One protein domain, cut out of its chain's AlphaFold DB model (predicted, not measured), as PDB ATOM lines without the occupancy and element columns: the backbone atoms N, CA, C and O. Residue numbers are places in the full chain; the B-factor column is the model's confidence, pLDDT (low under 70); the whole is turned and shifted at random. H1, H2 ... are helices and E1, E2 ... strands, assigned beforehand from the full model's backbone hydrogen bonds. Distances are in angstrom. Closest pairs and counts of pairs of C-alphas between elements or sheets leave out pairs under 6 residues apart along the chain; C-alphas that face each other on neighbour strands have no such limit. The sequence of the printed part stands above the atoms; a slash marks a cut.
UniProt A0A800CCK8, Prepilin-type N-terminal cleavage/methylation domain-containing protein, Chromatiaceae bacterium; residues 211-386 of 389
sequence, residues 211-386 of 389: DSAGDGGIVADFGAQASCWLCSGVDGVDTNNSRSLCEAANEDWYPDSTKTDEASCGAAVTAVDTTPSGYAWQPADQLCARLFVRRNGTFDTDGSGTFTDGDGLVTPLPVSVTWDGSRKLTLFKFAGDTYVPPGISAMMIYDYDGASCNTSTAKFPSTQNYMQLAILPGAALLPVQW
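Overview. This is residues 211 to 386 of the 389 residues of the protein "Prepilin-type N-terminal cleavage/methylation domain-containing protein" of Chromatiaceae bacterium (UniProt A0A800CCK8). Little regular structure: two loop-rich lobes, the larger with a curled sheet beside the E1-E6 pair, the smaller with E2, E3, H1 and H2. The 176 printed residues run E1 E2 H1 E3 H2 E4 E5 E6 E7 E8 E9; the antiparallel sheet is E5 E4 E8 E9. Mixed class, 56 residues in named elements; compact, radius of gyration 18.3 A, spans 53 by 32 by 27 A.

Arrangement. E1 (218 to 221) and E6 (329 to 332) are antiparallel, N 220 to O 330 2.9 A. E2 (229 to 231) and E3 (253 to 255) are antiparallel, N 230 to O 254 3.0 A. H1 (243 to 249) has every O i to N i+4 pair within hydrogen-bond range; its closest C-alpha to E2 is Cys 246, 5.5 A from Cys 231. H2 (262 to 266), apart from H1, has 0 of 1 such pairs, 1 of 2 at i+3. E4 (284 to 292) and E5 (319 to 322) form a hairpin, N 287 to O 319 2.9 A. E7 (338 to 340) pairs with no named strand. E8 (343 to 351) is antiparallel to E4, N 290 to O 348 2.9 A, and forms a hairpin with E9 (371 to 375), N 345 to O 373 2.8 A.

Along the chain. E1 begins at C-alpha 218 (41.130, -32.044, -7.640). E4 measures 25.8 A, E8 26.3 A. E9 ends at C-alpha 375 (43.558, -29.485, 2.101).

Size, cuts and confidence. The farthest C-alphas, Ser 212 and Thr 270, are 54.5 A apart. The printed part has no cut. Links E2 to H1, H2 to E4, E4 to E5 and E8 to E9 are long. 61 residues have pLDDT under 70, among them 249 to 283.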
ATOM      1  N   ASP A 211      50.442 -37.930  -7.814       88.50
ATOM      2  CA  ASP A 211      51.582 -38.807  -7.542       88.50
ATOM      3  C   ASP A 211      52.552 -38.904  -8.737       88.50
ATOM      4  O   ASP A 211      52.303 -38.359  -9.818       88.50
ATOM      5  N   SER A 212      53.663 -39.624  -8.556       87.00
ATOM      6  CA  SER A 212      54.662 -39.896  -9.609       87.00
ATOM      7  C   SER A 212      54.105 -40.609 -10.849       87.00
ATOM      8  O   SER A 212      54.694 -40.532 -11.932       87.00
ATOM      9  N   ALA A 213      52.972 -41.309 -10.733       88.25
ATOM     10  CA  ALA A 213      52.290 -41.932 -11.865       88.25
ATOM     11  C   ALA A 213      51.364 -40.949 -12.606       88.25
ATOM     12  O   ALA A 213      50.844 -41.276 -13.678       88.25
ATOM     13  N   GLY A 214      51.180 -39.735 -12.078       87.50
ATOM     14  CA  GLY A 214      50.242 -38.746 -12.592       87.50
ATOM     15  C   GLY A 214      48.795 -39.020 -12.174       87.50
ATOM     16  O   GLY A 214      47.864 -38.529 -12.825       87.50
ATOM     17  N   ASP A 215      48.575 -39.837 -11.146       90.19
ATOM     18  CA  ASP A 215      47.264 -40.132 -10.577       90.19
ATOM     19  C   ASP A 215      46.947 -39.212  -9.394       90.19
ATOM     20  O   ASP A 215      47.831 -38.656  -8.753       90.19
ATOM     21  N   GLY A 216      45.655 -38.993  -9.142       91.25
ATOM     22  CA  GLY A 216      45.168 -37.949  -8.234       91.25
ATOM     23  C   GLY A 216      44.606 -36.733  -8.974       91.25
ATOM     24  O   GLY A 216      44.223 -36.825 -10.144       91.25
ATOM     25  N   GLY A 217      44.508 -35.610  -8.271       93.19
ATOM     26  CA  GLY A 217      43.990 -34.328  -8.742       93.19
ATOM     27  C   GLY A 217      42.840 -33.798  -7.886       93.19
ATOM     28  O   GLY A 217      42.414 -34.420  -6.913       93.19
ATOM     29  N   ILE A 218      42.310 -32.642  -8.276       94.81
ATOM     30  CA  ILE A 218      41.130 -32.044  -7.640       94.81
ATOM     31  C   ILE A 218      39.929 -32.269  -8.550       94.81
ATOM     32  O   ILE A 218      39.967 -31.954  -9.740       94.81
ATOM     33  N   VAL A 219      38.850 -32.827  -8.003       95.44
ATOM     34  CA  VAL A 219      37.593 -32.988  -8.741       95.44
ATOM     35  C   VAL A 219      36.745 -31.740  -8.536       95.44
ATOM     36  O   VAL A 219      36.339 -31.458  -7.413       95.44
ATOM     37  N   ALA A 220      36.441 -31.019  -9.613       93.44
ATOM     38  CA  ALA A 220      35.394 -30.008  -9.604       93.44
ATOM     39  C   ALA A 220      34.068 -30.652 -10.012       93.44
ATOM     40  O   ALA A 220      33.988 -31.377 -11.008       93.44
ATOM     41  N   ASP A 221      33.028 -30.393  -9.236       91.56
ATOM     42  CA  ASP A 221      31.658 -30.747  -9.552       91.56
ATOM     43  C   ASP A 221      30.939 -29.515 -10.064       91.56
ATOM     44  O   ASP A 221      30.579 -28.636  -9.292       91.56
ATOM     45  N   PHE A 222      30.698 -29.480 -11.365       85.56
ATOM     46  CA  PHE A 222      29.983 -28.383 -12.000       85.56
ATOM     47  C   PHE A 222      28.458 -28.448 -11.787       85.56
ATOM     48  O   PHE A 222      27.690 -27.765 -12.466       85.56
ATOM     49  N   GLY A 223      28.010 -29.325 -10.880       74.44
ATOM     50  CA  GLY A 223      26.613 -29.590 -10.584       74.44
ATOM     51  C   GLY A 223      25.920 -30.391 -11.682       74.44
ATOM     52  O   GLY A 223      26.439 -30.600 -12.782       74.44
ATOM     53  N   ALA A 224      24.716 -30.880 -11.370       64.31
ATOM     54  CA  ALA A 224      23.724 -31.119 -12.411       64.31
ATOM     55  C   ALA A 224      23.249 -29.737 -12.832       64.31
ATOM     56  O   ALA A 224      22.797 -28.970 -11.982       64.31
ATOM     57  N   GLN A 225      23.407 -29.399 -14.106       55.75
ATOM     58  CA  GLN A 225      22.935 -28.111 -14.564       55.75
ATOM     59  C   GLN A 225      21.449 -27.964 -14.222       55.75
ATOM     60  O   GLN A 225      20.680 -28.923 -14.359       55.75
ATOM     61  N   ALA A 226      21.071 -26.765 -13.762       54.16
ATOM     62  CA  ALA A 226      19.680 -26.371 -13.683       54.16
ATOM     63  C   ALA A 226      19.006 -26.820 -14.977       54.16
ATOM     64  O   ALA A 226      19.486 -26.596 -16.086       54.16
ATOM     65  N   SER A 227      17.885 -27.494 -14.838       55.34
ATOM     66  CA  SER A 227      17.046 -27.921 -15.950       55.34
ATOM     67  C   SER A 227      16.553 -26.759 -16.827       55.34
ATOM     68  O   SER A 227      15.936 -26.998 -17.863       55.34
ATOM     69  N   CYS A 228      16.819 -25.517 -16.412       60.50
ATOM     70  CA  CYS A 228      16.437 -24.290 -17.082       60.50
ATOM     71  C   CYS A 228      17.666 -23.549 -17.614       60.50
ATOM     72  O   CYS A 228      18.644 -23.334 -16.899       60.50
ATOM     73  N   TRP A 229      17.552 -23.125 -18.868       66.88
ATOM     74  CA  TRP A 229      18.587 -22.441 -19.632       66.88
ATOM     75  C   TRP A 229      18.120 -21.036 -20.000       66.88
ATOM     76  O   TRP A 229      16.957 -20.874 -20.368       66.88
ATOM     77  N   LEU A 230      19.009 -20.047 -19.925       67.06
ATOM     78  CA  LEU A 230      18.808 -18.698 -20.477       67.06
ATOM     79  C   LEU A 230      19.734 -18.522 -21.685       67.06
ATOM     80  O   LEU A 230      20.866 -18.996 -21.621       67.06
ATOM     81  N   CYS A 231      19.286 -17.865 -22.759       67.94
ATOM     82  CA  CYS A 231      20.135 -17.549 -23.919       67.94
ATOM     83  C   CYS A 231      20.551 -16.064 -23.883       67.94
ATOM     84  O   CYS A 231      19.764 -15.213 -23.480       67.94
ATOM     85  N   SER A 232      21.762 -15.709 -24.325       64.00
ATOM     86  CA  SER A 232      22.264 -14.324 -24.239       64.00
ATOM     87  C   SER A 232      21.711 -13.366 -25.302       64.00
ATOM     88  O   SER A 232      22.035 -12.177 -25.253       64.00
ATOM     89  N   GLY A 233      20.976 -13.852 -26.309       55.91
ATOM     90  CA  GLY A 233      20.818 -13.131 -27.575       55.91
ATOM     91  C   GLY A 233      19.480 -12.440 -27.833       55.91
ATOM     92  O   GLY A 233      19.352 -11.795 -28.875       55.91
ATOM     93  N   VAL A 234      18.493 -12.495 -26.930       53.31
ATOM     94  CA  VAL A 234      17.170 -11.897 -27.193       53.31
ATOM     95  C   VAL A 234      16.809 -10.796 -26.200       53.31
ATOM     96  O   VAL A 234      16.392 -11.050 -25.074       53.31
ATOM     97  N   ASP A 235      16.893  -9.547 -26.668       54.88
ATOM     98  CA  ASP A 235      16.350  -8.365 -25.996       54.88
ATOM     99  C   ASP A 235      14.873  -8.590 -25.599       54.88
ATOM    100  O   ASP A 235      13.949  -8.445 -26.405       54.88
ATOM    101  N   GLY A 236      14.628  -8.900 -24.326       53.06
ATOM    102  CA  GLY A 236      13.377  -8.545 -23.655       53.06
ATOM    103  C   GLY A 236      12.319  -9.631 -23.441       53.06
ATOM    104  O   GLY A 236      11.359  -9.337 -22.731       53.06
ATOM    105  N   VAL A 237      12.436 -10.852 -23.977       51.88
ATOM    106  CA  VAL A 237      11.467 -11.937 -23.695       51.88
ATOM    107  C   VAL A 237      12.128 -13.321 -23.827       51.88
ATOM    108  O   VAL A 237      12.039 -13.958 -24.879       51.88
ATOM    109  N   ASP A 238      12.742 -13.821 -22.752       55.59
ATOM    110  CA  ASP A 238      13.227 -15.209 -22.664       55.59
ATOM    111  C   ASP A 238      12.048 -16.194 -22.677       55.59
ATOM    112  O   ASP A 238      11.482 -16.581 -21.653       55.59
ATOM    113  N   THR A 239      11.628 -16.579 -23.880       52.41
ATOM    114  CA  THR A 239      10.694 -17.695 -24.110       52.41
ATOM    115  C   THR A 239      11.417 -18.997 -24.439       52.41
ATOM    116  O   THR A 239      10.785 -20.052 -24.458       52.41
ATOM    117  N   ASN A 240      12.737 -18.947 -24.638       53.91
ATOM    118  CA  ASN A 240      13.560 -20.093 -25.005       53.91
ATOM    119  C   ASN A 240      14.288 -20.639 -23.774       53.91
ATOM    120  O   ASN A 240      15.493 -20.517 -23.631       53.91
ATOM    121  N   ASN A 241      13.532 -21.288 -22.895       60.12
ATOM    122  CA  ASN A 241      14.047 -21.956 -21.697       60.12
ATOM    123  C   ASN A 241      14.766 -23.292 -21.980       60.12
ATOM    124  O   ASN A 241      15.040 -24.052 -21.048       60.12
ATOM    125  N   SER A 242      15.010 -23.622 -23.254       64.19
ATOM    126  CA  SER A 242      15.586 -24.901 -23.654       64.19
ATOM    127  C   SER A 242      16.924 -24.705 -24.353       64.19
ATOM    128  O   SER A 242      17.052 -23.975 -25.336       64.19
ATOM    129  N   ARG A 243      17.926 -25.446 -23.878       65.94
ATOM    130  CA  ARG A 243      19.274 -25.472 -24.446       65.94
ATOM    131  C   ARG A 243      19.294 -25.694 -25.956       65.94
ATOM    132  O   ARG A 243      20.025 -25.017 -26.665       65.94
ATOM    133  N   SER A 244      18.453 -26.599 -26.457       68.94
ATOM    134  CA  SER A 244      18.358 -26.884 -27.893       68.94
ATOM    135  C   SER A 244      17.998 -25.652 -28.730       68.94
ATOM    136  O   SER A 244      18.339 -25.599 -29.907       68.94
ATOM    137  N   LEU A 245      17.275 -24.687 -28.154       70.00
ATOM    138  CA  LEU A 245      16.912 -23.441 -28.825       70.00
ATOM    139  C   LEU A 245      18.073 -22.444 -28.810       70.00
ATOM    140  O   LEU A 245      18.324 -21.845 -29.851       70.00
ATOM    141  N   CYS A 246      18.820 -22.329 -27.705       69.56
ATOM    142  CA  CYS A 246      20.039 -21.511 -27.670       69.56
ATOM    143  C   CYS A 246      21.102 -22.057 -28.641       69.56
ATOM    144  O   CYS A 246      21.651 -21.317 -29.454       69.56
ATOM    145  N   GLU A 247      21.321 -23.377 -28.644       70.44
ATOM    146  CA  GLU A 247      22.245 -24.043 -29.572       70.44
ATOM    147  C   GLU A 247      21.826 -23.838 -31.037       70.44
ATOM    148  O   GLU A 247      22.666 -23.553 -31.888       70.44
ATOM    149  N   ALA A 248      20.525 -23.934 -31.343       70.19
ATOM    150  CA  ALA A 248      20.010 -23.674 -32.688       70.19
ATOM    151  C   ALA A 248      20.149 -22.201 -33.110       70.19
ATOM    152  O   ALA A 248      20.287 -21.923 -34.304       70.19
ATOM    153  N   ALA A 249      20.111 -21.272 -32.153       69.12
ATOM    154  CA  ALA A 249      20.319 -19.845 -32.377       69.12
ATOM    155  C   ALA A 249      21.807 -19.458 -32.462       69.12
ATOM    156  O   ALA A 249      22.114 -18.326 -32.828       69.12
ATOM    157  N   ASN A 250      22.728 -20.394 -32.183       69.44
ATOM    158  CA  ASN A 250      24.153 -20.113 -31.997       69.44
ATOM    159  C   ASN A 250      24.369 -19.004 -30.952       69.44
ATOM    160  O   ASN A 250      25.218 -18.126 -31.117       69.44
ATOM    161  N   GLU A 251      23.539 -19.041 -29.913       69.31
ATOM    162  CA  GLU A 251      23.588 -18.137 -28.782       69.31
ATOM    163  C   GLU A 251      24.235 -18.830 -27.592       69.31
ATOM    164  O   GLU A 251      24.053 -20.022 -27.324       69.31
ATOM    165  N   ASP A 252      24.973 -18.006 -26.877       62.09
ATOM    166  CA  ASP A 252      25.505 -18.237 -25.557       62.09
ATOM    167  C   ASP A 252      24.388 -18.621 -24.578       62.09
ATOM    168  O   ASP A 252      23.314 -18.016 -24.601       62.09
ATOM    169  N   TRP A 253      24.611 -19.626 -23.728       66.56
ATOM    170  CA  TRP A 253      23.599 -20.082 -22.776       66.56
ATOM    171  C   TRP A 253      24.133 -20.236 -21.351       66.56
ATOM    172  O   TRP A 253      25.309 -20.531 -21.127       66.56
ATOM    173  N   TYR A 254      23.244 -20.021 -20.381       65.50
ATOM    174  CA  TYR A 254      23.557 -19.952 -18.952       65.50
ATOM    175  C   TYR A 254      22.630 -20.870 -18.157       65.50
ATOM    176  O   TYR A 254      21.423 -20.876 -18.426       65.50
ATOM    177  N   PRO A 255      23.145 -21.620 -17.167       63.59
ATOM    178  CA  PRO A 255      22.283 -22.308 -16.220       63.59
ATOM    179  C   PRO A 255      21.572 -21.262 -15.358       63.59
ATOM    180  O   PRO A 255      22.221 -20.410 -14.751       63.59
ATOM    181  N   ASP A 256      20.243 -21.318 -15.298       63.28
ATOM    182  CA  ASP A 256      19.469 -20.467 -14.392       63.28
ATOM    183  C   ASP A 256      19.569 -21.032 -12.968       63.28
ATOM    184  O   ASP A 256      18.784 -21.897 -12.568       63.28
ATOM    185  N   SER A 257      20.546 -20.550 -12.195       57.16
ATOM    186  CA  SER A 257      20.767 -20.979 -10.805       57.16
ATOM    187  C   SER A 257      19.581 -20.676  -9.882       57.16
ATOM    188  O   SER A 257      19.478 -21.255  -8.801       57.16
ATOM    189  N   THR A 258      18.632 -19.830 -10.303       57.81
ATOM    190  CA  THR A 258      17.427 -19.528  -9.521       57.81
ATOM    191  C   THR A 258      16.355 -20.618  -9.617       57.81
ATOM    192  O   THR A 258      15.407 -20.614  -8.826       57.81
ATOM    193  N   LYS A 259      16.493 -21.574 -10.548       60.53
ATOM    194  CA  LYS A 259      15.509 -22.635 -10.791       60.53
ATOM    195  C   LYS A 259      16.119 -24.018 -10.589       60.53
ATOM    196  O   LYS A 259      16.919 -24.502 -11.380       60.53
ATOM    197  N   THR A 260      15.675 -24.688  -9.534       54.62
ATOM    198  CA  THR A 260      16.202 -25.993  -9.114       54.62
ATOM    199  C   THR A 260      15.520 -27.196  -9.775       54.62
ATOM    200  O   THR A 260      16.004 -28.314  -9.606       54.62
ATOM    201  N   ASP A 261      14.418 -27.010 -10.519       58.59
ATOM    202  CA  ASP A 261      13.695 -28.101 -11.191       58.59
ATOM    203  C   ASP A 261      13.170 -27.759 -12.603       58.59
ATOM    204  O   ASP A 261      13.005 -26.596 -12.983       58.59
ATOM    205  N   GLU A 262      12.942 -28.799 -13.421       57.69
ATOM    206  CA  GLU A 262      12.615 -28.653 -14.856       57.69
ATOM    207  C   GLU A 262      11.200 -28.115 -15.048       57.69
ATOM    208  O   GLU A 262      10.889 -27.402 -16.004       57.69
ATOM    209  N   ALA A 263      10.341 -28.399 -14.070       60.28
ATOM    210  CA  ALA A 263       8.980 -27.905 -14.021       60.28
ATOM    211  C   ALA A 263       8.925 -26.373 -13.860       60.28
ATOM    212  O   ALA A 263       8.022 -25.733 -14.407       60.28
ATOM    213  N   SER A 264       9.901 -25.768 -13.178       59.28
ATOM    214  CA  SER A 264      10.000 -24.319 -12.965       59.28
ATOM    215  C   SER A 264      10.477 -23.559 -14.204       59.28
ATOM    216  O   SER A 264      10.314 -22.334 -14.291       59.28
ATOM    217  N   CYS A 265      11.010 -24.253 -15.213       60.94
ATOM    218  CA  CYS A 265      11.496 -23.622 -16.440       60.94
ATOM    219  C   CYS A 265      10.372 -22.987 -17.262       60.94
ATOM    220  O   CYS A 265      10.620 -22.032 -17.989       60.94
ATOM    221  N   GLY A 266       9.129 -23.469 -17.141       56.16
ATOM    222  CA  GLY A 266       7.991 -23.019 -17.953       56.16
ATOM    223  C   GLY A 266       7.372 -21.672 -17.562       56.16
ATOM    224  O   GLY A 266       6.544 -21.148 -18.309       56.16
ATOM    225  N   ALA A 267       7.730 -21.097 -16.409       57.16
ATOM    226  CA  ALA A 267       7.242 -19.777 -16.017       57.16
ATOM    227  C   ALA A 267       8.080 -18.688 -16.705       57.16
ATOM    228  O   ALA A 267       9.262 -18.529 -16.389       57.16
ATOM    229  N   ALA A 268       7.456 -17.963 -17.641       54.22
ATOM    230  CA  ALA A 268       8.051 -16.824 -18.335       54.22
ATOM    231  C   ALA A 268       8.627 -15.828 -17.318       54.22
ATOM    232  O   ALA A 268       7.900 -15.303 -16.469       54.22
ATOM    233  N   VAL A 269       9.934 -15.586 -17.395       51.81
ATOM    234  CA  VAL A 269      10.614 -14.599 -16.559       51.81
ATOM    235  C   VAL A 269      10.222 -13.219 -17.089       51.81
ATOM    236  O   VAL A 269      10.603 -12.826 -18.183       51.81
ATOM    237  N   THR A 270       9.388 -12.483 -16.351       53.88
ATOM    238  CA  THR A 270       8.904 -11.150 -16.766       53.88
ATOM    239  C   THR A 270       9.874 -10.011 -16.438       53.88
ATOM    240  O   THR A 270       9.560  -8.853 -16.705       53.88
ATOM    241  N   ALA A 271      11.022 -10.311 -15.831       50.44
ATOM    242  CA  ALA A 271      12.051  -9.338 -15.489       50.44
ATOM    243  C   ALA A 271      13.363  -9.746 -16.163       50.44
ATOM    244  O   ALA A 271      14.058 -10.633 -15.686       50.44
ATOM    245  N   VAL A 272      13.658  -9.113 -17.298       50.03
ATOM    246  CA  VAL A 272      14.942  -9.250 -17.987       50.03
ATOM    247  C   VAL A 272      15.966  -8.410 -17.236       50.03
ATOM    248  O   VAL A 272      15.821  -7.188 -17.152       50.03
ATOM    249  N   ASP A 273      16.984  -9.060 -16.682       49.25
ATOM    250  CA  ASP A 273      18.212  -8.373 -16.303       49.25
ATOM    251  C   ASP A 273      18.960  -8.029 -17.600       49.25
ATOM    252  O   ASP A 273      19.493  -8.894 -18.287       49.25
ATOM    253  N   THR A 274      18.924  -6.758 -17.996       49.19
ATOM    254  CA  THR A 274      19.509  -6.265 -19.255       49.19
ATOM    255  C   THR A 274      21.034  -6.136 -19.210       49.19
ATOM    256  O   THR A 274      21.632  -5.532 -20.100       49.19
ATOM    257  N   THR A 275      21.682  -6.651 -18.169       49.38
ATOM    258  CA  THR A 275      23.138  -6.682 -18.041       49.38
ATOM    259  C   THR A 275      23.617  -8.124 -17.897       49.38
ATOM    260  O   THR A 275      23.853  -8.562 -16.773       49.38
ATOM    261  N   PRO A 276      23.799  -8.880 -19.002       48.28
ATOM    262  CA  PRO A 276      24.401 -10.203 -18.934       48.28
ATOM    263  C   PRO A 276      25.890 -10.019 -18.633       48.28
ATOM    264  O   PRO A 276      26.723  -9.876 -19.523       48.28
ATOM    265  N   SER A 277      26.228  -9.924 -17.353       44.59
ATOM    266  CA  SER A 277      27.607  -9.865 -16.876       44.59
ATOM    267  C   SER A 277      28.196 -11.256 -16.618       44.59
ATOM    268  O   SER A 277      29.303 -11.345 -16.107       44.59
ATOM    269  N   GLY A 278      27.503 -12.341 -16.987       49.06
ATOM    270  CA  GLY A 278      27.984 -13.722 -16.854       49.06
ATOM    271  C   GLY A 278      28.542 -14.294 -18.162       49.06
ATOM    272  O   GLY A 278      28.118 -13.890 -19.244       49.06
ATOM    273  N   TYR A 279      29.478 -15.248 -18.077       50.00
ATOM    274  CA  TYR A 279      29.918 -16.025 -19.246       50.00
ATOM    275  C   TYR A 279      28.909 -17.067 -19.666       50.00
ATOM    276  O   TYR A 279      28.264 -17.712 -18.839       50.00
ATOM    277  N   ALA A 280      28.869 -17.253 -20.973       55.31
ATOM    278  CA  ALA A 280      28.209 -18.343 -21.635       55.31
ATOM    279  C   ALA A 280      29.036 -19.615 -21.560       55.31
ATOM    280  O   ALA A 280      30.248 -19.586 -21.757       55.31
ATOM    281  N   TRP A 281      28.366 -20.730 -21.326       64.12
ATOM    282  CA  TRP A 281      28.985 -22.044 -21.360       64.12
ATOM    283  C   TRP A 281      28.979 -22.478 -22.828       64.12
ATOM    284  O   TRP A 281      27.910 -22.561 -23.441       64.12
ATOM    285  N   GLN A 282      30.146 -22.699 -23.440       66.81
ATOM    286  CA  GLN A 282      30.183 -23.173 -24.829       66.81
ATOM    287  C   GLN A 282      29.923 -24.675 -24.847       66.81
ATOM    288  O   GLN A 282      30.307 -25.337 -23.904       66.81
ATOM    289  N   PRO A 283      29.358 -25.289 -25.904       60.97
ATOM    290  CA  PRO A 283      29.050 -26.729 -25.918       60.97
ATOM    291  C   PRO A 283      30.212 -27.655 -25.507       60.97
ATOM    292  O   PRO A 283      29.986 -28.749 -24.979       60.97
ATOM    293  N   ALA A 284      31.448 -27.214 -25.740       73.06
ATOM    294  CA  ALA A 284      32.648 -27.813 -25.188       73.06
ATOM    295  C   ALA A 284      33.624 -26.711 -24.768       73.06
ATOM    296  O   ALA A 284      34.099 -25.970 -25.625       73.06
ATOM    297  N   ASP A 285      33.957 -26.669 -23.481       83.25
ATOM    298  CA  ASP A 285      34.984 -25.778 -22.952       83.25
ATOM    299  C   ASP A 285      36.272 -26.558 -22.693       83.25
ATOM    300  O   ASP A 285      36.262 -27.729 -22.292       83.25
ATOM    301  N   GLN A 286      37.404 -25.907 -22.938       93.75
ATOM    302  CA  GLN A 286      38.706 -26.382 -22.493       93.75
ATOM    303  C   GLN A 286      39.092 -25.569 -21.269       93.75
ATOM    304  O   GLN A 286      39.297 -24.365 -21.371       93.75
ATOM    305  N   LEU A 287      39.171 -26.228 -20.117       94.50
ATOM    306  CA  LEU A 287      39.355 -25.570 -18.831       94.50
ATOM    307  C   LEU A 287      40.705 -25.926 -18.222       94.50
ATOM    308  O   LEU A 287      41.169 -27.062 -18.308       94.50
ATOM    309  N   CYS A 288      41.304 -24.960 -17.551       96.19
ATOM    310  CA  CYS A 288      42.512 -25.108 -16.755       96.19
ATOM    311  C   CYS A 288      42.177 -24.840 -15.288       96.19
ATOM    312  O   CYS A 288      41.300 -24.032 -14.997       96.19
ATOM    313  N   ALA A 289      42.885 -25.477 -14.360       95.44
ATOM    314  CA  ALA A 289      42.778 -25.138 -12.945       95.44
ATOM    315  C   ALA A 289      44.099 -24.586 -12.422       95.44
ATOM    316  O   ALA A 289      45.181 -25.027 -12.818       95.44
ATOM    317  N   ARG A 290      43.979 -23.629 -11.504       94.62
ATOM    318  CA  ARG A 290      45.087 -23.062 -10.747       94.62
ATOM    319  C   ARG A 290      44.792 -23.198  -9.267       94.62
ATOM    320  O   ARG A 290      43.701 -22.846  -8.816       94.62
ATOM    321  N   LEU A 291      45.766 -23.705  -8.531       94.38
ATOM    322  CA  LEU A 291      45.723 -23.847  -7.090       94.38
ATOM    323  C   LEU A 291      46.765 -22.928  -6.459       94.38
ATOM    324  O   LEU A 291      47.970 -23.099  -6.635       94.38
ATOM    325  N   PHE A 292      46.284 -21.979  -5.678       93.38
ATOM    326  CA  PHE A 292      47.093 -21.054  -4.908       93.38
ATOM    327  C   PHE A 292      47.388 -21.677  -3.548       93.38
ATOM    328  O   PHE A 292      46.491 -21.878  -2.723       93.38
ATOM    329  N   VAL A 293      48.660 -21.999  -3.341       91.50
ATOM    330  CA  VAL A 293      49.184 -22.603  -2.116       91.50
ATOM    331  C   VAL A 293      50.073 -21.603  -1.399       91.50
ATOM    332  O   VAL A 293      50.673 -20.732  -2.028       91.50
ATOM    333  N   ARG A 294      50.158 -21.722  -0.075       90.19
ATOM    334  CA  ARG A 294      51.068 -20.890   0.707       90.19
ATOM    335  C   ARG A 294      52.507 -21.346   0.518       90.19
ATOM    336  O   ARG A 294      52.778 -22.543   0.532       90.19
ATOM    337  N   ARG A 295      53.421 -20.385   0.429       87.31
ATOM    338  CA  ARG A 295      54.867 -20.570   0.553       87.31
ATOM    339  C   ARG A 295      55.408 -19.446   1.427       87.31
ATOM    340  O   ARG A 295      55.166 -18.280   1.148       87.31
ATOM    341  N   ASN A 296      56.079 -19.788   2.526       86.88
ATOM    342  CA  ASN A 296      56.606 -18.819   3.500       86.88
ATOM    343  C   ASN A 296      55.581 -17.760   3.987       86.88
ATOM    344  O   ASN A 296      55.890 -16.586   4.179       86.88
ATOM    345  N   GLY A 297      54.332 -18.169   4.184       86.31
ATOM    346  CA  GLY A 297      53.236 -17.342   4.687       86.31
ATOM    347  C   GLY A 297      52.608 -16.403   3.660       86.31
ATOM    348  O   GLY A 297      51.710 -15.646   4.024       86.31
ATOM    349  N   THR A 298      53.019 -16.471   2.393       88.56
ATOM    350  CA  THR A 298      52.414 -15.738   1.272       88.56
ATOM    351  C   THR A 298      51.811 -16.694   0.248       88.56
ATOM    352  O   THR A 298      52.195 -17.855   0.168       88.56
ATOM    353  N   PHE A 299      50.855 -16.209  -0.547       86.88
ATOM    354  CA  PHE A 299      50.384 -16.899  -1.760       86.88
ATOM    355  C   PHE A 299      51.157 -16.482  -3.017       86.88
ATOM    356  O   PHE A 299      50.937 -17.037  -4.087       86.88
ATOM    357  N   ASP A 300      52.047 -15.503  -2.871       79.75
ATOM    358  CA  ASP A 300      53.070 -15.160  -3.846       79.75
ATOM    359  C   ASP A 300      54.112 -16.285  -3.879       79.75
ATOM    360  O   ASP A 300      54.752 -16.590  -2.866       79.75
ATOM    361  N   THR A 301      54.216 -16.931  -5.034       67.44
ATOM    362  CA  THR A 301      55.104 -18.070  -5.271       67.44
ATOM    363  C   THR A 301      56.336 -17.693  -6.087       67.44
ATOM    364  O   THR A 301      57.271 -18.494  -6.142       67.44
ATOM    365  N   ASP A 302      56.353 -16.503  -6.697       68.56
ATOM    366  CA  ASP A 302      57.456 -15.995  -7.515       68.56
ATOM    367  C   ASP A 302      58.388 -15.025  -6.761       68.56
ATOM    368  O   ASP A 302      59.473 -14.697  -7.247       68.56
ATOM    369  N   GLY A 303      58.005 -14.631  -5.542       65.81
ATOM    370  CA  GLY A 303      58.781 -13.776  -4.650       65.81
ATOM    371  C   GLY A 303      58.729 -12.293  -5.024       65.81
ATOM    372  O   GLY A 303      59.587 -11.521  -4.587       65.81
ATOM    373  N   SER A 304      57.759 -11.877  -5.841       72.94
ATOM    374  CA  SER A 304      57.578 -10.485  -6.272       72.94
ATOM    375  C   SER A 304      57.134  -9.531  -5.153       72.94
ATOM    376  O   SER A 304      57.194  -8.309  -5.312       72.94
ATOM    377  N   GLY A 305      56.710 -10.066  -4.011       72.38
ATOM    378  CA  GLY A 305      56.062  -9.361  -2.911       72.38
ATOM    379  C   GLY A 305      54.592  -9.030  -3.182       72.38
ATOM    380  O   GLY A 305      53.983  -8.305  -2.391       72.38
ATOM    381  N   THR A 306      54.019  -9.509  -4.289       73.75
ATOM    382  CA  THR A 306      52.641  -9.217  -4.696       73.75
ATOM    383  C   THR A 306      51.968 -10.446  -5.272       73.75
ATOM    384  O   THR A 306      52.495 -11.062  -6.185       73.75
ATOM    385  N   PHE A 307      50.759 -10.745  -4.805       82.12
ATOM    386  CA  PHE A 307      49.939 -11.780  -5.418       82.12
ATOM    387  C   PHE A 307      49.563 -11.410  -6.859       82.12
ATOM    388  O   PHE A 307      49.020 -10.329  -7.119       82.12
ATOM    389  N   THR A 308      49.788 -12.336  -7.783       78.88
ATOM    390  CA  THR A 308      49.345 -12.258  -9.170       78.88
ATOM    391  C   THR A 308      48.544 -13.498  -9.550       78.88
ATOM    392  O   THR A 308      48.703 -14.575  -8.984       78.88
ATOM    393  N   ASP A 309      47.716 -13.388 -10.592       72.62
ATOM    394  CA  ASP A 309      47.088 -14.569 -11.197       72.62
ATOM    395  C   ASP A 309      48.120 -15.537 -11.796       72.62
ATOM    396  O   ASP A 309      47.732 -16.633 -12.172       72.62
ATOM    397  N   GLY A 310      49.397 -15.150 -11.915       71.19
ATOM    398  CA  GLY A 310      50.504 -16.005 -12.342       71.19
ATOM    399  C   GLY A 310      51.010 -16.946 -11.249       71.19
ATOM    400  O   GLY A 310      51.629 -17.956 -11.585       71.19
ATOM    401  N   ASP A 311      50.686 -16.667  -9.988       75.75
ATOM    402  CA  ASP A 311      51.089 -17.471  -8.844       75.75
ATOM    403  C   ASP A 311      50.288 -18.771  -8.743       75.75
ATOM    404  O   ASP A 311      49.148 -18.871  -9.197       75.75
ATOM    405  N   GLY A 312      50.887 -19.797  -8.148       83.50
ATOM    406  CA  GLY A 312      50.220 -21.067  -7.880       83.50
ATOM    407  C   GLY A 312      50.471 -22.179  -8.898       83.50
ATOM    408  O   GLY A 312      51.060 -22.015  -9.966       83.50
ATOM    409  N   LEU A 313      50.029 -23.368  -8.509       89.62
ATOM    410  CA  LEU A 313      50.202 -24.608  -9.247       89.62
ATOM    411  C   LEU A 313      49.141 -24.682 -10.336       89.62
ATOM    412  O   LEU A 313      47.964 -24.461 -10.068       89.62
ATOM    413  N   VAL A 314      49.544 -25.006 -11.556       92.06
ATOM    414  CA  VAL A 314      48.652 -25.007 -12.717       92.06
ATOM    415  C   VAL A 314      48.575 -26.409 -13.305       92.06
ATOM    416  O   VAL A 314      49.570 -27.132 -13.363       92.06
ATOM    417  N   THR A 315      47.393 -26.802 -13.773       94.31
ATOM    418  CA  THR A 315      47.227 -28.047 -14.530       94.31
ATOM    419  C   THR A 315      48.037 -27.986 -15.830       94.31
ATOM    420  O   THR A 315      47.839 -27.054 -16.608       94.31
ATOM    421  N   PRO A 316      48.907 -28.964 -16.138       93.06
ATOM    422  CA  PRO A 316      49.799 -28.878 -17.296       93.06
ATOM    423  C   PRO A 316      49.065 -28.957 -18.642       93.06
ATOM    424  O   PRO A 316      49.598 -28.518 -19.660       93.06
ATOM    425  N   LEU A 317      47.855 -29.524 -18.662       94.69
ATOM    426  CA  LEU A 317      47.021 -29.685 -19.851       94.69
ATOM    427  C   LEU A 317      45.577 -29.266 -19.545       94.69
ATOM    428  O   LEU A 317      45.111 -29.513 -18.430       94.69
ATOM    429  N   PRO A 318      44.854 -28.684 -20.520       96.19
ATOM    430  CA  PRO A 318      43.453 -28.347 -20.334       96.19
ATOM    431  C   PRO A 318      42.586 -29.608 -20.285       96.19
ATOM    432  O   PRO A 318      42.846 -30.602 -20.972       96.19
ATOM    433  N   VAL A 319      41.505 -29.544 -19.516       95.50
ATOM    434  CA  VAL A 319      40.486 -30.586 -19.432       95.50
ATOM    435  C   VAL A 319      39.291 -30.180 -20.281       95.50
ATOM    436  O   VAL A 319      38.767 -29.078 -20.155       95.50
ATOM    437  N   SER A 320      38.862 -31.071 -21.174       93.62
ATOM    438  CA  SER A 320      37.685 -30.826 -22.008       93.62
ATOM    439  C   SER A 320      36.417 -31.171 -21.236       93.62
ATOM    440  O   SER A 320      36.245 -32.317 -20.816       93.62
ATOM    441  N   VAL A 321      35.518 -30.202 -21.089       89.75
ATOM    442  CA  VAL A 321      34.207 -30.401 -20.475       89.75
ATOM    443  C   VAL A 321      33.137 -30.220 -21.536       89.75
ATOM    444  O   VAL A 321      32.991 -29.157 -22.126       89.75
ATOM    445  N   THR A 322      32.396 -31.293 -21.809       87.00
ATOM    446  CA  THR A 322      31.232 -31.245 -22.697       87.00
ATOM    447  C   THR A 322      29.987 -31.090 -21.855       87.00
ATOM    448  O   THR A 322      29.645 -31.991 -21.079       87.00
ATOM    449  N   TRP A 323      29.288 -29.983 -22.036       80.00
ATOM    450  CA  TRP A 323      28.063 -29.725 -21.307       80.00
ATOM    451  C   TRP A 323      26.892 -30.314 -22.069       80.00
ATOM    452  O   TRP A 323      26.506 -29.830 -23.128       80.00
ATOM    453  N   ASP A 324      26.351 -31.408 -21.550       75.69
ATOM    454  CA  ASP A 324      25.233 -32.133 -22.149       75.69
ATOM    455  C   ASP A 324      23.952 -32.066 -21.287       75.69
ATOM    456  O   ASP A 324      22.976 -32.747 -21.593       75.69
ATOM    457  N   GLY A 325      23.932 -31.229 -20.242       68.62
ATOM    458  CA  GLY A 325      22.849 -31.155 -19.258       68.62
ATOM    459  C   GLY A 325      22.921 -32.214 -18.151       68.62
ATOM    460  O   GLY A 325      22.146 -32.153 -17.201       68.62
ATOM    461  N   SER A 326      23.842 -33.180 -18.225       79.44
ATOM    462  CA  SER A 326      24.118 -34.099 -17.113       79.44
ATOM    463  C   SER A 326      25.099 -33.494 -16.106       79.44
ATOM    464  O   SER A 326      25.833 -32.559 -16.425       79.44
ATOM    465  N   ARG A 327      25.134 -34.048 -14.885       82.69
ATOM    466  CA  ARG A 327      26.109 -33.649 -13.860       82.69
ATOM    467  C   ARG A 327      27.534 -33.887 -14.342       82.69
ATOM    468  O   ARG A 327      27.850 -34.993 -14.786       82.69
ATOM    469  N   LYS A 328      28.396 -32.877 -14.212       88.38
ATOM    470  CA  LYS A 328      29.796 -32.960 -14.644       88.38
ATOM    471  C   LYS A 328      30.739 -32.955 -13.455       88.38
ATOM    472  O   LYS A 328      30.883 -31.958 -12.764       88.38
ATOM    473  N   LEU A 329      31.395 -34.096 -13.263       91.44
ATOM    474  CA  LEU A 329      32.543 -34.241 -12.378       91.44
ATOM    475  C   LEU A 329      33.794 -34.255 -13.248       91.44
ATOM    476  O   LEU A 329      33.970 -35.163 -14.063       91.44
ATOM    477  N   THR A 330      34.650 -33.262 -13.069       95.25
ATOM    478  CA  THR A 330      35.849 -33.076 -13.882       95.25
ATOM    479  C   THR A 330      37.070 -33.138 -12.983       95.25
ATOM    480  O   THR A 330      37.174 -32.385 -12.018       95.25
ATOM    481  N   LEU A 331      37.995 -34.043 -13.299       96.00
ATOM    482  CA  LEU A 331      39.258 -34.185 -12.583       96.00
ATOM    483  C   LEU A 331      40.321 -33.274 -13.203       96.00
ATOM    484  O   LEU A 331      40.686 -33.452 -14.366       96.00
ATOM    485  N   PHE A 332      40.852 -32.358 -12.406       96.25
ATOM    486  CA  PHE A 332      41.996 -31.522 -12.742       96.25
ATOM    487  C   PHE A 332      43.270 -32.146 -12.170       96.25
ATOM    488  O   PHE A 332      43.464 -32.176 -10.955       96.25
ATOM    489  N   LYS A 333      44.122 -32.671 -13.056       95.44
ATOM    490  CA  LYS A 333      45.415 -33.273 -12.700       95.44
ATOM    491  C   LYS A 333      46.515 -32.217 -12.726       95.44
ATOM    492  O   LYS A 333      46.590 -31.458 -13.692       95.44
ATOM    493  N   PHE A 334      47.360 -32.185 -11.700       93.12
ATOM    494  CA  PHE A 334      48.544 -31.324 -11.654       93.12
ATOM    495  C   PHE A 334      49.753 -32.070 -12.234       93.12
ATOM    496  O   PHE A 334      49.602 -33.156 -12.801       93.12
ATOM    497  N   ALA A 335      50.942 -31.468 -12.191       90.94
ATOM    498  CA  ALA A 335      52.157 -32.179 -12.579       90.94
ATOM    499  C   ALA A 335      52.354 -33.424 -11.692       90.94
ATOM    500  O   ALA A 335      51.867 -33.462 -10.563       90.94
ATOM    501  N   GLY A 336      53.047 -34.450 -12.194       88.81
ATOM    502  CA  GLY A 336      53.448 -35.569 -11.335       88.81
ATOM    503  C   GLY A 336      54.300 -35.070 -10.170       88.81
ATOM    504  O   GLY A 336      54.983 -34.057 -10.322       88.81
ATOM    505  N   ASP A 337      54.212 -35.758  -9.033       85.38
ATOM    506  CA  ASP A 337      54.921 -35.397  -7.798       85.38
ATOM    507  C   ASP A 337      54.576 -33.979  -7.306       85.38
ATOM    508  O   ASP A 337      55.431 -33.206  -6.889       85.38
ATOM    509  N   THR A 338      53.291 -33.610  -7.382       87.12
ATOM    510  CA  THR A 338      52.814 -32.335  -6.828       87.12
ATOM    511  C   THR A 338      52.361 -32.527  -5.385       87.12
ATOM    512  O   THR A 338      51.307 -33.129  -5.135       87.12
ATOM    513  N   TYR A 339      53.101 -31.922  -4.460       86.56
ATOM    514  CA  TYR A 339      52.788 -31.855  -3.034       86.56
ATOM    515  C   TYR A 339      52.355 -30.444  -2.647       86.56
ATOM    516  O   TYR A 339      52.809 -29.445  -3.211       86.56
ATOM    517  N   VAL A 340      51.433 -30.350  -1.690       89.06
ATOM    518  CA  VAL A 340      50.987 -29.061  -1.156       89.06
ATOM    519  C   VAL A 340      50.929 -29.088   0.360       89.06
ATOM    520  O   VAL A 340      50.539 -30.110   0.933       89.06
ATOM    521  N   PRO A 341      51.284 -27.975   1.024       89.25
ATOM    522  CA  PRO A 341      51.134 -27.891   2.460       89.25
ATOM    523  C   PRO A 341      49.647 -27.973   2.834       89.25
ATOM    524  O   PRO A 341      48.772 -27.577   2.050       89.25
ATOM    525  N   PRO A 342      49.342 -28.449   4.045       90.12
ATOM    526  CA  PRO A 342      47.988 -28.543   4.523       90.12
ATOM    527  C   PRO A 342      47.419 -27.143   4.786       90.12
ATOM    528  O   PRO A 342      48.117 -26.138   4.944       90.12
ATOM    529  N   GLY A 343      46.098 -27.076   4.835       91.56
ATOM    530  CA  GLY A 343      45.322 -25.910   5.204       91.56
ATOM    531  C   GLY A 343      44.500 -25.292   4.100       91.56
ATOM    532  O   GLY A 343      44.100 -25.955   3.152       91.56
ATOM    533  N   ILE A 344      44.127 -24.030   4.302       92.50
ATOM    534  CA  ILE A 344      43.167 -23.349   3.433       92.50
ATOM    535  C   ILE A 344      43.883 -22.821   2.190       92.50
ATOM    536  O   ILE A 344      44.596 -21.828   2.275       92.50
ATOM    537  N   SER A 345      43.696 -23.456   1.050       93.44
ATOM    538  CA  SER A 345      44.166 -22.975  -0.249       93.44
ATOM    539  C   SER A 345      43.038 -22.293  -1.016       93.44
ATOM    540  O   SER A 345      41.866 -22.398  -0.646       93.44
ATOM    541  N   ALA A 346      43.385 -21.595  -2.094       93.94
ATOM    542  CA  ALA A 346      42.412 -21.087  -3.055       93.94
ATOM    543  C   ALA A 346      42.553 -21.820  -4.387       93.94
ATOM    544  O   ALA A 346      43.662 -22.101  -4.827       93.94
ATOM    545  N   MET A 347      41.441 -22.073  -5.061       94.31
ATOM    546  CA  MET A 347      41.408 -22.603  -6.417       94.31
ATOM    547  C   MET A 347      40.594 -21.680  -7.322       94.31
ATOM    548  O   MET A 347      39.602 -21.083  -6.901       94.31
ATOM    549  N   MET A 348      41.013 -21.578  -8.578       94.06
ATOM    550  CA  MET A 348      40.262 -20.924  -9.644       94.06
ATOM    551  C   MET A 348      40.345 -21.763 -10.918       94.06
ATOM    552  O   MET A 348      41.376 -22.381 -11.204       94.06
ATOM    553  N   ILE A 349      39.251 -21.780 -11.674       93.81
ATOM    554  CA  ILE A 349      39.177 -22.397 -12.997       93.81
ATOM    555  C   ILE A 349      39.273 -21.286 -14.039       93.81
ATOM    556  O   ILE A 349      38.716 -20.208 -13.847       93.81
ATOM    557  N   TYR A 350      40.002 -21.537 -15.120       92.88
ATOM    558  CA  TYR A 350      40.248 -20.584 -16.195       92.88
ATOM    559  C   TYR A 350      39.940 -21.204 -17.561       92.88
ATOM    560  O   TYR A 350      40.127 -22.406 -17.757       92.88
ATOM    561  N   ASP A 351      39.538 -20.372 -18.517       92.75
ATOM    562  CA  ASP A 351      39.358 -20.751 -19.916       92.75
ATOM    563  C   ASP A 351      40.707 -20.936 -20.605       92.75
ATOM    564  O   ASP A 351      41.586 -20.074 -20.549       92.75
ATOM    565  N   TYR A 352      40.895 -22.048 -21.304       94.06
ATOM    566  CA  TYR A 352      42.116 -22.285 -22.059       94.06
ATOM    567  C   TYR A 352      42.246 -21.292 -23.223       94.06
ATOM    568  O   TYR A 352      41.377 -21.188 -24.086       94.06
ATOM    569  N   ASP A 353      43.379 -20.592 -23.280       89.50
ATOM    570  CA  ASP A 353      43.657 -19.540 -24.265       89.50
ATOM    571  C   ASP A 353      44.126 -20.073 -25.637       89.50
ATOM    572  O   ASP A 353      44.441 -19.296 -26.542       89.50
ATOM    573  N   GLY A 354      44.192 -21.398 -25.806       91.31
ATOM    574  CA  GLY A 354      44.712 -22.049 -27.011       91.31
ATOM    575  C   GLY A 354      46.234 -22.233 -27.031       91.31
ATOM    576  O   GLY A 354      46.752 -22.834 -27.975       91.31
ATOM    577  N   ALA A 355      46.956 -21.736 -26.021       92.12
ATOM    578  CA  ALA A 355      48.405 -21.849 -25.902       92.12
ATOM    579  C   ALA A 355      48.805 -22.721 -24.705       92.12
ATOM    580  O   ALA A 355      49.351 -23.810 -24.893       92.12
ATOM    581  N   SER A 356      48.528 -22.279 -23.477       91.75
ATOM    582  CA  SER A 356      48.939 -22.977 -22.256       91.75
ATOM    583  C   SER A 356      48.037 -22.629 -21.078       91.75
ATOM    584  O   SER A 356      47.623 -21.488 -20.903       91.75
ATOM    585  N   CYS A 357      47.816 -23.597 -20.189       92.06
ATOM    586  CA  CYS A 357      47.157 -23.313 -18.920       92.06
ATOM    587  C   CYS A 357      47.947 -22.319 -18.050       92.06
ATOM    588  O   CYS A 357      47.341 -21.595 -17.267       92.06
ATOM    589  N   ASN A 358      49.272 -22.221 -18.216       87.94
ATOM    590  CA  ASN A 358      50.104 -21.297 -17.436       87.94
ATOM    591  C   ASN A 358      49.853 -19.823 -17.784       87.94
ATOM    592  O   ASN A 358      50.004 -18.958 -16.924       87.94
ATOM    593  N   THR A 359      49.507 -19.538 -19.043       84.50
ATOM    594  CA  THR A 359      49.267 -18.176 -19.552       84.50
ATOM    595  C   THR A 359      47.799 -17.784 -19.527       84.50
ATOM    596  O   THR A 359      47.480 -16.603 -19.680       84.50
ATOM    597  N   SER A 360      46.911 -18.753 -19.302       83.94
ATOM    598  CA  SER A 360      45.494 -18.484 -19.162       83.94
ATOM    599  C   SER A 360      45.214 -17.622 -17.926       83.94
ATOM    600  O   SER A 360      45.677 -17.899 -16.817       83.94
ATOM    601  N   THR A 361      44.450 -16.554 -18.158       85.31
ATOM    602  CA  THR A 361      44.051 -15.550 -17.157       85.31
ATOM    603  C   THR A 361      42.551 -15.243 -17.186       85.31
ATOM    604  O   THR A 361      42.043 -14.563 -16.297       85.31
ATOM    605  N   ALA A 362      41.812 -15.760 -18.172       87.25
ATOM    606  CA  ALA A 362      40.364 -15.602 -18.252       87.25
ATOM    607  C   ALA A 362      39.691 -16.570 -17.269       87.25
ATOM    608  O   ALA A 362      39.715 -17.776 -17.479       87.25
ATOM    609  N   LYS A 363      39.151 -16.050 -16.165       88.81
ATOM    610  CA  LYS A 363      38.475 -16.838 -15.117       88.81
ATOM    611  C   LYS A 363      37.219 -17.503 -15.674       88.81
ATOM    612  O   LYS A 363      36.534 -16.887 -16.469       88.81
ATOM    613  N   PHE A 364      36.864 -18.699 -15.222       86.44
ATOM    614  CA  PHE A 364      35.670 -19.409 -15.671       86.44
ATOM    615  C   PHE A 364      34.761 -19.768 -14.491       86.44
ATOM    616  O   PHE A 364      35.085 -20.694 -13.751       86.44
ATOM    617  N   PRO A 365      33.570 -19.164 -14.344       83.94
ATOM    618  CA  PRO A 365      33.120 -17.938 -15.005       83.94
ATOM    619  C   PRO A 365      33.905 -16.647 -14.628       83.94
ATOM    620  O   PRO A 365      34.657 -16.632 -13.664       83.94
ATOM    621  N   SER A 366      33.699 -15.515 -15.320       78.38
ATOM    622  CA  SER A 366      34.474 -14.252 -15.191       78.38
ATOM    623  C   SER A 366      34.182 -13.559 -13.892       78.38
ATOM    624  O   SER A 366      35.026 -12.857 -13.342       78.38
ATOM    625  N   THR A 367      32.942 -13.721 -13.458       76.50
ATOM    626  CA  THR A 367      32.396 -13.169 -12.235       76.50
ATOM    627  C   THR A 367      32.711 -14.035 -11.030       76.50
ATOM    628  O   THR A 367      32.417 -13.610  -9.915       76.50
ATOM    629  N   GLN A 368      33.291 -15.225 -11.222       81.00
ATOM    630  CA  GLN A 368      33.614 -16.084 -10.099       81.00
ATOM    631  C   GLN A 368      34.758 -15.525  -9.270       81.00
ATOM    632  O   GLN A 368      35.742 -14.973  -9.771       81.00
ATOM    633  N   ASN A 369      34.600 -15.716  -7.966       85.06
ATOM    634  CA  ASN A 369      35.654 -15.502  -6.996       85.06
ATOM    635  C   ASN A 369      36.454 -16.793  -6.818       85.06
ATOM    636  O   ASN A 369      36.055 -17.872  -7.255       85.06
ATOM    637  N   TYR A 370      37.606 -16.677  -6.165       90.12
ATOM    638  CA  TYR A 370      38.391 -17.845  -5.797       90.12
ATOM    639  C   TYR A 370      37.613 -18.706  -4.805       90.12
ATOM    640  O   TYR A 370      36.989 -18.216  -3.861       90.12
ATOM    641  N   MET A 371      37.692 -20.008  -5.017       91.31
ATOM    642  CA  MET A 371      37.102 -21.009  -4.154       91.31
ATOM    643  C   MET A 371      38.096 -21.398  -3.071       91.31
ATOM    644  O   MET A 371      39.236 -21.740  -3.371       91.31
ATOM    645  N   GLN A 372      37.657 -21.399  -1.817       92.25
ATOM    646  CA  GLN A 372      38.490 -21.844  -0.704       92.25
ATOM    647  C   GLN A 372      38.390 -23.357  -0.547       92.25
ATOM    648  O   GLN A 372      37.298 -23.924  -0.524       92.25
ATOM    649  N   LEU A 373      39.540 -24.002  -0.410       91.56
ATOM    650  CA  LEU A 373      39.685 -25.440  -0.266       91.56
ATOM    651  C   LEU A 373      40.468 -25.725   1.011       91.56
ATOM    652  O   LEU A 373      41.587 -25.248   1.159       91.56
ATOM    653  N   ALA A 374      39.915 -26.532   1.912       90.81
ATOM    654  CA  ALA A 374      40.693 -27.100   3.006       90.81
ATOM    655  C   ALA A 374      41.389 -28.374   2.512       90.81
ATOM    656  O   ALA A 374      40.726 -29.357   2.178       90.81
ATOM    657  N   ILE A 375      42.717 -28.347   2.463       90.44
ATOM    658  CA  ILE A 375      43.558 -29.485   2.101       90.44
ATOM    659  C   ILE A 375      44.105 -30.091   3.393       90.44
ATOM    660  O   ILE A 375      44.728 -29.391   4.186       90.44
ATOM    661  N   LEU A 376      43.835 -31.369   3.644       88.38
ATOM    662  CA  LEU A 376      44.186 -32.035   4.901       88.38
ATOM    663  C   LEU A 376      44.899 -33.365   4.626       88.38
ATOM    664  O   LEU A 376      44.415 -34.123   3.780       88.38
ATOM    665  N   PRO A 377      45.995 -33.685   5.338       83.44
ATOM    666  CA  PRO A 377      46.682 -34.963   5.193       83.44
ATOM    667  C   PRO A 377      45.750 -36.131   5.519       83.44
ATOM    668  O   PRO A 377      44.933 -36.066   6.438       83.44
ATOM    669  N   GLY A 378      45.818 -37.188   4.709       77.75
ATOM    670  CA  GLY A 378      44.977 -38.383   4.851       77.75
ATOM    671  C   GLY A 378      43.479 -38.194   4.563       77.75
ATOM    672  O   GLY A 378      42.736 -39.179   4.566       77.75
ATOM    673  N   ALA A 379      43.006 -36.974   4.286       79.25
ATOM    674  CA  ALA A 379      41.616 -36.721   3.926       79.25
ATOM    675  C   ALA A 379      41.414 -36.840   2.411       79.25
ATOM    676  O   ALA A 379      42.120 -36.221   1.617       79.25
ATOM    677  N   ALA A 380      40.398 -37.597   1.994       77.00
ATOM    678  CA  ALA A 380      39.976 -37.579   0.600       77.00
ATOM    679  C   ALA A 380      39.372 -36.207   0.267       77.00
ATOM    680  O   ALA A 380      38.423 -35.769   0.923       77.00
ATOM    681  N   LEU A 381      39.889 -35.551  -0.773       81.19
ATOM    682  CA  LEU A 381      39.298 -34.322  -1.289       81.19
ATOM    683  C   LEU A 381      37.923 -34.647  -1.880       81.19
ATOM    684  O   LEU A 381      37.801 -35.382  -2.863       81.19
ATOM    685  N   LEU A 382      36.872 -34.126  -1.250       85.00
ATOM    686  CA  LEU A 382      35.525 -34.222  -1.797       85.00
ATOM    687  C   LEU A 382      35.434 -33.388  -3.085       85.00
ATOM    688  O   LEU A 382      36.091 -32.350  -3.172       85.00
ATOM    689  N   PRO A 383      34.605 -33.796  -4.066       87.88
ATOM    690  CA  PRO A 383      34.354 -32.981  -5.244       87.88
ATOM    691  C   PRO A 383      33.890 -31.579  -4.853       87.88
ATOM    692  O   PRO A 383      32.908 -31.429  -4.119       87.88
ATOM    693  N   VAL A 384      34.595 -30.564  -5.341       88.94
ATOM    694  CA  VAL A 384      34.333 -29.177  -4.966       88.94
ATOM    695  C   VAL A 384      33.281 -28.586  -5.895       88.94
ATOM    696  O   VAL A 384      33.426 -28.662  -7.110       88.94
ATOM    697  N   GLN A 385      32.201 -28.041  -5.333       86.56
ATOM    698  CA  GLN A 385      31.078 -27.506  -6.113       86.56
ATOM    699  C   GLN A 385      31.483 -26.225  -6.844       86.56
ATOM    700  O   GLN A 385      31.842 -25.255  -6.189       86.56
ATOM    701  N   TRP A 386      31.388 -26.208  -8.170       83.31
ATOM    702  CA  TRP A 386      31.691 -25.063  -9.026       83.31
ATOM    703  C   TRP A 386      30.492 -24.745  -9.939       83.31
ATOM    704  O   TRP A 386      29.845 -25.671 -10.414       83.31
TER     705      TRP A 386